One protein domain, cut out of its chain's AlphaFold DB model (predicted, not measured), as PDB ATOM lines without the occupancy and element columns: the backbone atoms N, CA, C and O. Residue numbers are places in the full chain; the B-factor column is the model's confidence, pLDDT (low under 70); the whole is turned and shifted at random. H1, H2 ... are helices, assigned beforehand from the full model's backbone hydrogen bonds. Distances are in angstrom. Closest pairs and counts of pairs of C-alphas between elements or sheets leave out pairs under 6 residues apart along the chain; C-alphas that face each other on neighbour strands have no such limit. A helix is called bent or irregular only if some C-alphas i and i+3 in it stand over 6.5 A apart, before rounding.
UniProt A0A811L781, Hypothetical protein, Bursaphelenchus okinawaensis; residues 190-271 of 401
ATOM      1  N   GLU A 190     -15.683 -16.682 -21.534       91.12
ATOM      2  CA  GLU A 190     -14.786 -16.733 -20.369       91.12
ATOM      3  C   GLU A 190     -13.343 -17.169 -20.705       91.12
ATOM      4  O   GLU A 190     -12.452 -16.927 -19.894       91.12
ATOM      5  N   TYR A 191     -13.110 -17.747 -21.890       91.56
ATOM      6  CA  TYR A 191     -11.852 -18.356 -22.358       91.56
ATOM      7  C   TYR A 191     -11.330 -17.751 -23.685       91.56
ATOM      8  O   TYR A 191     -10.252 -18.123 -24.161       91.56
ATOM      9  N   ALA A 192     -12.086 -16.839 -24.309       89.69
ATOM     10  CA  ALA A 192     -11.808 -16.313 -25.651       89.69
ATOM     11  C   ALA A 192     -10.586 -15.381 -25.727       89.69
ATOM     12  O   ALA A 192      -9.796 -15.450 -26.676       89.69
ATOM     13  N   CYS A 193     -10.406 -14.535 -24.710       85.94
ATOM     14  CA  CYS A 193      -9.289 -13.599 -24.616       85.94
ATOM     15  C   CYS A 193      -7.928 -14.311 -24.546       85.94
ATOM     16  O   CYS A 193      -7.834 -15.507 -24.258       85.94
ATOM     17  N   GLU A 194      -6.857 -13.572 -24.821       85.81
ATOM     18  CA  GLU A 194      -5.484 -14.066 -24.703       85.81
ATOM     19  C   GLU A 194      -4.946 -14.000 -23.265       85.81
ATOM     20  O   GLU A 194      -5.407 -13.217 -22.429       85.81
ATOM     21  N   ASP A 195      -3.940 -14.833 -23.003       86.88
ATOM     22  CA  ASP A 195      -3.061 -14.703 -21.844       86.88
ATOM     23  C   ASP A 195      -1.988 -13.637 -22.133       86.88
ATOM     24  O   ASP A 195      -1.625 -13.402 -23.286       86.88
ATOM     25  N   ASP A 196      -1.459 -12.994 -21.093       82.75
ATOM     26  CA  ASP A 196      -0.354 -12.047 -21.231       82.75
ATOM     27  C   ASP A 196       0.960 -12.809 -21.451       82.75
ATOM     28  O   ASP A 196       1.442 -13.523 -20.568       82.75
ATOM     29  N   HIS A 197       1.547 -12.651 -22.637       75.19
ATOM     30  CA  HIS A 197       2.804 -13.281 -23.033       75.19
ATOM     31  C   HIS A 197       4.016 -12.579 -22.399       75.19
ATOM     32  O   HIS A 197       4.864 -12.011 -23.088       75.19
ATOM     33  N   ASN A 198       4.101 -12.643 -21.070       71.12
ATOM     34  CA  ASN A 198       5.259 -12.220 -20.291       71.12
ATOM     35  C   ASN A 198       6.060 -13.434 -19.776       71.12
ATOM     36  O   ASN A 198       5.501 -14.476 -19.435       71.12
ATOM     37  N   ASP A 199       7.380 -13.286 -19.652       76.56
ATOM     38  CA  ASP A 199       8.271 -14.347 -19.148       76.56
ATOM     39  C   ASP A 199       8.126 -14.618 -17.632       76.56
ATOM     40  O   ASP A 199       8.848 -15.440 -17.065       76.56
ATOM     41  N   ILE A 200       7.209 -13.923 -16.946       78.31
ATOM     42  CA  ILE A 200       7.021 -13.999 -15.491       78.31
ATOM     43  C   ILE A 200       6.130 -15.195 -15.122       78.31
ATOM     44  O   ILE A 200       6.329 -15.800 -14.065       78.31
ATOM     45  N   ILE A 201       5.154 -15.562 -15.966       85.50
ATOM     46  CA  ILE A 201       4.202 -16.636 -15.653       85.50
ATOM     47  C   ILE A 201       3.824 -17.509 -16.860       85.50
ATOM     48  O   ILE A 201       3.111 -17.123 -17.776       85.50
ATOM     49  N   SER A 202       4.260 -18.770 -16.822       88.56
ATOM     50  CA  SER A 202       3.883 -19.788 -17.810       88.56
ATOM     51  C   SER A 202       2.495 -20.348 -17.473       88.56
ATOM     52  O   SER A 202       2.380 -21.281 -16.674       88.56
ATOM     53  N   CYS A 203       1.444 -19.759 -18.051       88.69
ATOM     54  CA  CYS A 203       0.037 -20.030 -17.719       88.69
ATOM     55  C   CYS A 203      -0.373 -21.506 -17.845       88.69
ATOM     56  O   CYS A 203      -1.007 -22.045 -16.937       88.69
ATOM     57  N   SER A 204       0.101 -22.205 -18.880       85.81
ATOM     58  CA  SER A 204      -0.098 -23.652 -19.067       85.81
ATOM     59  C   SER A 204       0.467 -24.523 -17.932       85.81
ATOM     60  O   SER A 204       0.087 -25.683 -17.800       85.81
ATOM     61  N   LYS A 205       1.343 -23.975 -17.076       88.81
ATOM     62  CA  LYS A 205       1.906 -24.636 -15.883       88.81
ATOM     63  C   LYS A 205       1.254 -24.194 -14.563       88.81
ATOM     64  O   LYS A 205       1.726 -24.609 -13.507       88.81
ATOM     65  N   GLN A 206       0.238 -23.324 -14.600       90.44
ATOM     66  CA  GLN A 206      -0.469 -22.806 -13.413       90.44
ATOM     67  C   GLN A 206      -1.981 -23.103 -13.426       90.44
ATOM     68  O   GLN A 206      -2.728 -22.495 -12.660       90.44
ATOM     69  N   LEU A 207      -2.445 -24.016 -14.289       88.81
ATOM     70  CA  LEU A 207      -3.870 -24.359 -14.426       88.81
ATOM     71  C   LEU A 207      -4.484 -24.872 -13.107       88.81
ATOM     72  O   LEU A 207      -5.638 -24.588 -12.797       88.81
ATOM     73  N   ASP A 208      -3.682 -25.531 -12.269       90.62
ATOM     74  CA  ASP A 208      -4.043 -25.977 -10.917       90.62
ATOM     75  C   ASP A 208      -4.372 -24.822  -9.947       90.62
ATOM     76  O   ASP A 208      -5.048 -25.015  -8.936       90.62
ATOM     77  N   LYS A 209      -3.908 -23.603 -10.248       92.62
ATOM     78  CA  LYS A 209      -4.003 -22.425  -9.372       92.62
ATOM     79  C   LYS A 209      -5.091 -21.440  -9.781       92.62
ATOM     80  O   LYS A 209      -5.353 -20.513  -9.015       92.62
ATOM     81  N   CYS A 210      -5.775 -21.652 -10.909       90.06
ATOM     82  CA  CYS A 210      -6.837 -20.774 -11.427       90.06
ATOM     83  C   CYS A 210      -7.981 -20.494 -10.428       90.06
ATOM     84  O   CYS A 210      -8.713 -19.512 -10.570       90.06
ATOM     85  N   HIS A 211      -8.141 -21.340  -9.404       88.69
ATOM     86  CA  HIS A 211      -9.148 -21.200  -8.344       88.69
ATOM     87  C   HIS A 211      -8.541 -21.037  -6.936       88.69
ATOM     88  O   HIS A 211      -9.264 -20.955  -5.945       88.69
ATOM     89  N   VAL A 212      -7.212 -20.945  -6.824       92.44
ATOM     90  CA  VAL A 212      -6.514 -20.727  -5.551       92.44
ATOM     91  C   VAL A 212      -6.487 -19.232  -5.250       92.44
ATOM     92  O   VAL A 212      -5.778 -18.481  -5.913       92.44
ATOM     93  N   SER A 213      -7.200 -18.798  -4.205       90.81
ATOM     94  CA  SER A 213      -7.346 -17.378  -3.821       90.81
ATOM     95  C   SER A 213      -6.030 -16.575  -3.821       90.81
ATOM     96  O   SER A 213      -6.005 -15.465  -4.335       90.81
ATOM     97  N   LYS A 214      -4.911 -17.148  -3.348       90.44
ATOM     98  CA  LYS A 214      -3.588 -16.486  -3.341       90.44
ATOM     99  C   LYS A 214      -3.012 -16.192  -4.741       90.44
ATOM    100  O   LYS A 214      -2.181 -15.301  -4.879       90.44
ATOM    101  N   TRP A 215      -3.406 -16.956  -5.755       89.69
ATOM    102  CA  TRP A 215      -2.976 -16.796  -7.150       89.69
ATOM    103  C   TRP A 215      -4.039 -16.137  -8.032       89.69
ATOM    104  O   TRP A 215      -3.735 -15.752  -9.160       89.69
ATOM    105  N   PHE A 216      -5.264 -15.991  -7.524       87.56
ATOM    106  CA  PHE A 216      -6.427 -15.575  -8.296       87.56
ATOM    107  C   PHE A 216      -6.226 -14.229  -8.996       87.56
ATOM    108  O   PHE A 216      -6.466 -14.149 -10.194       87.56
ATOM    109  N   ASP A 217      -5.712 -13.203  -8.313       85.69
ATOM    110  CA  ASP A 217      -5.493 -11.878  -8.919       85.69
ATOM    111  C   ASP A 217      -4.408 -11.907 -10.009       85.69
ATOM    112  O   ASP A 217      -4.541 -11.284 -11.063       85.69
ATOM    113  N   VAL A 218      -3.343 -12.685  -9.777       87.62
ATOM    114  CA  VAL A 218      -2.218 -12.858 -10.710       87.62
ATOM    115  C   VAL A 218      -2.696 -13.556 -11.984       87.62
ATOM    116  O   VAL A 218      -2.419 -13.089 -13.086       87.62
ATOM    117  N   LEU A 219      -3.465 -14.638 -11.847       88.69
ATOM    118  CA  LEU A 219      -3.991 -15.405 -12.977       88.69
ATOM    119  C   LEU A 219      -5.170 -14.696 -13.664       88.69
ATOM    120  O   LEU A 219      -5.254 -14.721 -14.887       88.69
ATOM    121  N   THR A 220      -6.017 -13.974 -12.922       86.00
ATOM    122  CA  THR A 220      -7.077 -13.113 -13.491       86.00
ATOM    123  C   THR A 220      -6.487 -11.973 -14.311       86.00
ATOM    124  O   THR A 220      -7.119 -11.532 -15.270       86.00
ATOM    125  N   LYS A 221      -5.276 -11.501 -13.985       83.00
ATOM    126  CA  LYS A 221      -4.555 -10.523 -14.804       83.00
ATOM    127  C   LYS A 221      -3.872 -11.172 -16.010       83.00
ATOM    128  O   LYS A 221      -4.145 -10.759 -17.134       83.00
ATOM    129  N   PHE A 222      -3.003 -12.158 -15.775       86.56
ATOM    130  CA  PHE A 222      -2.026 -12.633 -16.761       86.56
ATOM    131  C   PHE A 222      -2.398 -13.935 -17.487       86.56
ATOM    132  O   PHE A 222      -1.902 -14.166 -18.578       86.56
ATOM    133  N   CYS A 223      -3.260 -14.780 -16.920       90.25
ATOM    134  CA  CYS A 223      -3.566 -16.123 -17.436       90.25
ATOM    135  C   CYS A 223      -5.073 -16.335 -17.637       90.25
ATOM    136  O   CYS A 223      -5.622 -17.390 -17.311       90.25
ATOM    137  N   ALA A 224      -5.767 -15.294 -18.090       89.19
ATOM    138  CA  ALA A 224      -7.220 -15.260 -18.079       89.19
ATOM    139  C   ALA A 224      -7.885 -16.099 -19.177       89.19
ATOM    140  O   ALA A 224      -8.989 -16.586 -18.942       89.19
ATOM    141  N   GLY A 225      -7.225 -16.307 -20.319       89.69
ATOM    142  CA  GLY A 225      -7.684 -17.244 -21.342       89.69
ATOM    143  C   GLY A 225      -7.517 -18.680 -20.855       89.69
ATOM    144  O   GLY A 225      -8.483 -19.441 -20.822       89.69
ATOM    145  N   SER A 226      -6.312 -19.030 -20.391       90.38
ATOM    146  CA  SER A 226      -6.012 -20.346 -19.810       90.38
ATOM    147  C   SER A 226      -6.966 -20.717 -18.667       90.38
ATOM    148  O   SER A 226      -7.479 -21.831 -18.639       90.38
ATOM    149  N   CYS A 227      -7.235 -19.792 -17.740       91.31
ATOM    150  CA  CYS A 227      -7.985 -20.064 -16.508       91.31
ATOM    151  C   CYS A 227      -9.513 -19.849 -16.573       91.31
ATOM    152  O   CYS A 227     -10.170 -19.971 -15.535       91.31
ATOM    153  N   GLY A 228     -10.093 -19.468 -17.718       90.50
ATOM    154  CA  GLY A 228     -11.530 -19.160 -17.799       90.50
ATOM    155  C   GLY A 228     -11.932 -17.894 -17.025       90.50
ATOM    156  O   GLY A 228     -12.955 -17.866 -16.335       90.50
ATOM    157  N   LEU A 229     -11.084 -16.860 -17.057       90.06
ATOM    158  CA  LEU A 229     -11.215 -15.623 -16.272       90.06
ATOM    159  C   LEU A 229     -11.409 -14.372 -17.144       90.06
ATOM    160  O   LEU A 229     -11.458 -13.269 -16.596       90.06
ATOM    161  N   CYS A 230     -11.544 -14.504 -18.471       88.00
ATOM    162  CA  CYS A 230     -11.641 -13.364 -19.394       88.00
ATOM    163  C   CYS A 230     -12.733 -12.363 -18.997       88.00
ATOM    164  O   CYS A 230     -12.510 -11.153 -19.070       88.00
ATOM    165  N   THR A 231     -13.869 -12.870 -18.504       86.75
ATOM    166  CA  THR A 231     -15.044 -12.102 -18.069       86.75
ATOM    167  C   THR A 231     -15.037 -11.675 -16.598       86.75
ATOM    168  O   THR A 231     -15.916 -10.912 -16.199       86.75
ATOM    169  N   ARG A 232     -14.080 -12.133 -15.773       83.69
ATOM    170  CA  ARG A 232     -14.078 -11.878 -14.314       83.69
ATOM    171  C   ARG A 232     -13.586 -10.486 -13.901       83.69
ATOM    172  O   ARG A 232     -13.620 -10.163 -12.718       83.69
ATOM    173  N   SER A 233     -13.175  -9.655 -14.853       76.00
ATOM    174  CA  SER A 233     -12.819  -8.250 -14.643       76.00
ATOM    175  C   SER A 233     -13.852  -7.297 -15.260       76.00
ATOM    176  O   SER A 233     -14.551  -7.624 -16.222       76.00
ATOM    177  N   GLU A 234     -13.949  -6.084 -14.704       75.00
ATOM    178  CA  GLU A 234     -14.820  -5.023 -15.238       75.00
ATOM    179  C   GLU A 234     -14.414  -4.637 -16.665       75.00
ATOM    180  O   GLU A 234     -15.260  -4.554 -17.556       75.00
ATOM    181  N   CYS A 235     -13.105  -4.488 -16.893       79.69
ATOM    182  CA  CYS A 235     -12.535  -4.453 -18.231       79.69
ATOM    183  C   CYS A 235     -12.341  -5.884 -18.745       79.69
ATOM    184  O   CYS A 235     -11.562  -6.659 -18.185       79.69
ATOM    185  N   ARG A 236     -13.081  -6.229 -19.796       87.25
ATOM    186  CA  ARG A 236     -13.127  -7.542 -20.441       87.25
ATOM    187  C   ARG A 236     -13.498  -7.376 -21.908       87.25
ATOM    188  O   ARG A 236     -13.902  -6.291 -22.324       87.25
ATOM    189  N   ASP A 237     -13.420  -8.470 -22.647       88.88
ATOM    190  CA  ASP A 237     -14.037  -8.567 -23.963       88.88
ATOM    191  C   ASP A 237     -15.524  -8.959 -23.820       88.88
ATOM    192  O   ASP A 237     -15.919  -9.641 -22.869       88.88
ATOM    193  N   TYR A 238     -16.345  -8.471 -24.747       89.12
ATOM    194  CA  TYR A 238     -17.789  -8.704 -24.872       89.12
ATOM    195  C   TYR A 238     -18.149  -9.437 -26.176       89.12
ATOM    196  O   TYR A 238     -19.257  -9.954 -26.291       89.12
ATOM    197  N   ASP A 239     -17.225  -9.490 -27.138       89.25
ATOM    198  CA  ASP A 239     -17.329 -10.274 -28.368       89.25
ATOM    199  C   ASP A 239     -16.331 -11.445 -28.301       89.25
ATOM    200  O   ASP A 239     -15.196 -11.282 -27.849       89.25
ATOM    201  N   VAL A 240     -16.745 -12.641 -28.723       88.69
ATOM    202  CA  VAL A 240     -15.884 -13.840 -28.703       88.69
ATOM    203  C   VAL A 240     -14.800 -13.790 -29.781       88.69
ATOM    204  O   VAL A 240     -13.729 -14.370 -29.614       88.69
ATOM    205  N   ASN A 241     -15.032 -13.039 -30.860       87.56
ATOM    206  CA  ASN A 241     -14.150 -12.990 -32.023       87.56
ATOM    207  C   ASN A 241     -13.006 -11.974 -31.863       87.56
ATOM    208  O   ASN A 241     -12.183 -11.845 -32.766       87.56
ATOM    209  N   CYS A 242     -12.911 -11.255 -30.733       88.69
ATOM    210  CA  CYS A 242     -11.917 -10.195 -30.507       88.69
ATOM    211  C   CYS A 242     -10.472 -10.612 -30.826       88.69
ATOM    212  O   CYS A 242      -9.709  -9.823 -31.383       88.69
ATOM    213  N   ARG A 243     -10.112 -11.864 -30.517       86.69
ATOM    214  CA  ARG A 243      -8.818 -12.484 -30.848       86.69
ATOM    215  C   ARG A 243      -8.557 -12.535 -32.358       86.69
ATOM    216  O   ARG A 243      -7.432 -12.340 -32.810       86.69
ATOM    217  N   GLU A 244      -9.590 -12.797 -33.150       84.19
ATOM    218  CA  GLU A 244      -9.494 -12.944 -34.603       84.19
ATOM    219  C   GLU A 244      -9.349 -11.601 -35.321       84.19
ATOM    220  O   GLU A 244      -8.627 -11.540 -36.320       84.19
ATOM    221  N   ILE A 245      -9.992 -10.556 -34.784       87.75
ATOM    222  CA  ILE A 245     -10.008  -9.172 -35.290       87.75
ATOM    223  C   ILE A 245      -9.041  -8.237 -34.537       87.75
ATOM    224  O   ILE A 245      -9.201  -7.017 -34.552       87.75
ATOM    225  N   LYS A 246      -8.032  -8.790 -33.850       86.75
ATOM    226  CA  LYS A 246      -7.068  -8.040 -33.018       86.75
ATOM    227  C   LYS A 246      -6.264  -6.983 -33.799       86.75
ATOM    228  O   LYS A 246      -5.772  -6.020 -33.217       86.75
ATOM    229  N   ASP A 247      -6.169  -7.104 -35.120       87.19
ATOM    230  CA  ASP A 247      -5.619  -6.076 -36.013       87.19
ATOM    231  C   ASP A 247      -6.449  -4.774 -36.020       87.19
ATOM    232  O   ASP A 247      -5.895  -3.683 -36.167       87.19
ATOM    233  N   GLN A 248      -7.762  -4.859 -35.778       88.75
ATOM    234  CA  GLN A 248      -8.663  -3.702 -35.734       88.75
ATOM    235  C   GLN A 248      -8.450  -2.821 -34.496       88.75
ATOM    236  O   GLN A 248      -8.852  -1.658 -34.494       88.75
ATOM    237  N   CYS A 249      -7.751  -3.316 -33.466       87.50
ATOM    238  CA  CYS A 249      -7.322  -2.509 -32.317       87.50
ATOM    239  C   CYS A 249      -6.473  -1.288 -32.732       87.50
ATOM    240  O   CYS A 249      -6.427  -0.298 -32.000       87.50
ATOM    241  N   LEU A 250      -5.815  -1.360 -33.900       84.00
ATOM    242  CA  LEU A 250      -4.948  -0.323 -34.471       84.00
ATOM    243  C   LEU A 250      -5.580   0.402 -35.676       84.00
ATOM    244  O   LEU A 250      -4.873   1.076 -36.416       84.00
ATOM    245  N   GLN A 251      -6.891   0.270 -35.903       83.56
ATOM    246  CA  GLN A 251      -7.597   0.956 -36.995       83.56
ATOM    247  C   GLN A 251      -8.375   2.159 -36.439       83.56
ATOM    248  O   GLN A 251      -9.190   2.022 -35.522       83.56
ATOM    249  N   SER A 252      -8.115   3.361 -36.968       78.38
ATOM    250  CA  SER A 252      -8.615   4.626 -36.398       78.38
ATOM    251  C   SER A 252     -10.139   4.769 -36.421       78.38
ATOM    252  O   SER A 252     -10.708   5.494 -35.609       78.38
ATOM    253  N   ASP A 253     -10.824   4.101 -37.348       83.69
ATOM    254  CA  ASP A 253     -12.284   4.038 -37.386       83.69
ATOM    255  C   ASP A 253     -12.833   3.000 -36.389       83.69
ATOM    256  O   ASP A 253     -13.806   3.291 -35.693       83.69
ATOM    257  N   LYS A 254     -12.168   1.843 -36.247       87.31
ATOM    258  CA  LYS A 254     -12.579   0.718 -35.384       87.31
ATOM    259  C   LYS A 254     -12.262   0.880 -33.899       87.31
ATOM    260  O   LYS A 254     -12.928   0.251 -33.083       87.31
ATOM    261  N   ILE A 255     -11.286   1.707 -33.517       81.69
ATOM    262  CA  ILE A 255     -10.800   1.834 -32.125       81.69
ATOM    263  C   ILE A 255     -11.905   2.103 -31.075       81.69
ATOM    264  O   ILE A 255     -11.724   1.743 -29.915       81.69
ATOM    265  N   ASP A 256     -13.053   2.683 -31.448       83.44
ATOM    266  CA  ASP A 256     -14.191   2.868 -30.528       83.44
ATOM    267  C   ASP A 256     -14.985   1.566 -30.326       83.44
ATOM    268  O   ASP A 256     -15.180   1.146 -29.184       83.44
ATOM    269  N   ASP A 257     -15.364   0.880 -31.412       89.25
ATOM    270  CA  ASP A 257     -15.974  -0.462 -31.377       89.25
ATOM    271  C   ASP A 257     -15.078  -1.446 -30.615       89.25
ATOM    272  O   ASP A 257     -15.541  -2.181 -29.744       89.25
ATOM    273  N   MET A 258     -13.775  -1.417 -30.896       88.19
ATOM    274  CA  MET A 258     -12.781  -2.277 -30.257       88.19
ATOM    275  C   MET A 258     -12.547  -1.915 -28.784       88.19
ATOM    276  O   MET A 258     -12.224  -2.790 -27.986       88.19
ATOM    277  N   ARG A 259     -12.770  -0.660 -28.377       86.06
ATOM    278  CA  ARG A 259     -12.746  -0.242 -26.964       86.06
ATOM    279  C   ARG A 259     -14.016  -0.619 -26.207       86.06
ATOM    280  O   ARG A 259     -13.950  -0.815 -24.999       86.06
ATOM    281  N   GLU A 260     -15.149  -0.730 -26.891       87.31
ATOM    282  CA  GLU A 260     -16.412  -1.161 -26.288       87.31
ATOM    283  C   GLU A 260     -16.538  -2.691 -26.216       87.31
ATOM    284  O   GLU A 260     -16.980  -3.221 -25.200       87.31
ATOM    285  N   LYS A 261     -16.109  -3.403 -27.266       90.50
ATOM    286  CA  LYS A 261     -16.280  -4.858 -27.413       90.50
ATOM    287  C   LYS A 261     -15.035  -5.674 -27.079       90.50
ATOM    288  O   LYS A 261     -15.182  -6.798 -26.615       90.50
ATOM    289  N   CYS A 262     -13.838  -5.132 -27.294       90.44
ATOM    290  CA  CYS A 262     -12.567  -5.868 -27.243       90.44
ATOM    291  C   CYS A 262     -11.524  -5.196 -26.331       90.44
ATOM    292  O   CYS A 262     -10.319  -5.204 -26.603       90.44
ATOM    293  N   ALA A 263     -11.995  -4.572 -25.245       86.12
ATOM    294  CA  ALA A 263     -11.185  -3.739 -24.361       86.12
ATOM    295  C   ALA A 263      -9.972  -4.468 -23.757       86.12
ATOM    296  O   ALA A 263      -8.961  -3.830 -23.451       86.12
ATOM    297  N   ARG A 264     -10.060  -5.793 -23.592       82.94
ATOM    298  CA  ARG A 264      -9.009  -6.626 -23.012       82.94
ATOM    299  C   ARG A 264      -8.050  -7.136 -24.078       82.94
ATOM    300  O   ARG A 264      -6.849  -6.924 -23.932       82.94
ATOM    301  N   THR A 265      -8.558  -7.719 -25.162       85.50
ATOM    302  CA  THR A 265      -7.723  -8.199 -26.277       85.50
ATOM    303  C   THR A 265      -6.915  -7.068 -26.938       85.50
ATOM    304  O   THR A 265      -5.785  -7.291 -27.370       85.50
ATOM    305  N   CYS A 266      -7.436  -5.835 -26.946       85.69
ATOM    306  CA  CYS A 266      -6.724  -4.651 -27.438       85.69
ATOM    307  C   CYS A 266      -5.829  -3.936 -26.409       85.69
ATOM    308  O   CYS A 266      -5.298  -2.869 -26.713       85.69
ATOM    309  N   GLY A 267      -5.694  -4.440 -25.176       80.25
ATOM    310  CA  GLY A 267      -4.865  -3.794 -24.149       80.25
ATOM    311  C   GLY A 267      -5.393  -2.441 -23.637       80.25
ATOM    312  O   GLY A 267      -4.670  -1.725 -22.946       80.25
ATOM    313  N   PHE A 268      -6.652  -2.081 -23.918       82.88
ATOM    314  CA  PHE A 268      -7.276  -0.844 -23.422       82.88
ATOM    315  C   PHE A 268      -7.622  -0.893 -21.918       82.88
ATOM    316  O   PHE A 268      -8.013   0.125 -21.341       82.88
ATOM    317  N   CYS A 269      -7.452  -2.044 -21.259       78.62
ATOM    318  CA  CYS A 269      -7.595  -2.194 -19.812       78.62
ATOM    319  C   CYS A 269      -6.488  -1.468 -19.028       78.62
ATOM    320  O   CYS A 269      -5.460  -2.048 -18.678       78.62
ATOM    321  N   VAL A 270      -6.735  -0.205 -18.674       65.62
ATOM    322  CA  VAL A 270      -5.868   0.579 -17.781       65.62
ATOM    323  C   VAL A 270      -5.990   0.064 -16.338       65.62
ATOM    324  O   VAL A 270      -6.851   0.492 -15.570       65.62
ATOM    325  N   VAL A 271      -5.124  -0.878 -15.956       53.34
ATOM    326  CA  VAL A 271      -5.107  -1.494 -14.615       53.34
ATOM    327  C   VAL A 271      -4.519  -0.524 -13.574       53.34
ATOM    328  O   VAL A 271      -3.341  -0.624 -13.237       53.34
TER     329      VAL A 271
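This is residues 190 to 271 of the 401 residues of the protein "Hypothetical protein" of Bursaphelenchus okinawaensis (UniProt A0A811L781). Little regular structure is here: two loop-rich lobes sit end to end, one with H1 and the loops beside it, the other with short helices H2, H3 and H4. The printed part has 82 residues, 26 in four named helices, H1 to H4 in chain order, with no named strand: all helix, compact at a radius of gyration of the C-alphas of 12.8 A, elongated, spanning 40 by 23 by 21 A.

After residues 190 to 212, find C-alpha 213 at (-7.346, -17.378, -3.821); there H1, residues 213 to 222, begins and runs 14.8 A. H2 is residues 240 to 243, 7.5 A; H3, 246 to 250, 8.1 A; H4, 255 to 261, 9.8 A, ends at C-alpha 261 (-16.280, -4.858, -27.413). H1 and H2 are irregular: C-alphas 214 and 217, and 240 and 243, are 7.5 A apart.

H1 is apart from H2, H3 and H4. H2 and H3 meet only through their link. H3 and H4 touch only at the corner, closest at C-alphas 249 and 255, 5.6 A. H2 and H4 are close but not clearly touching, closest at C-alphas 242 and 261, 7.6 A. Every O i to N i+4 pair is within hydrogen-bond range in H4, 4 of 6 in H1, 0 of 1 in H3, where 2 of 2 O i to N i+3 pairs are; H2 is too short.

C-alphas 208 and 253 are the two farthest apart, 40.9 A. The printed part has no cut; the link from H1 to H2, 17 residues, is long. Look at residues 270 to 271 for pLDDT under 70.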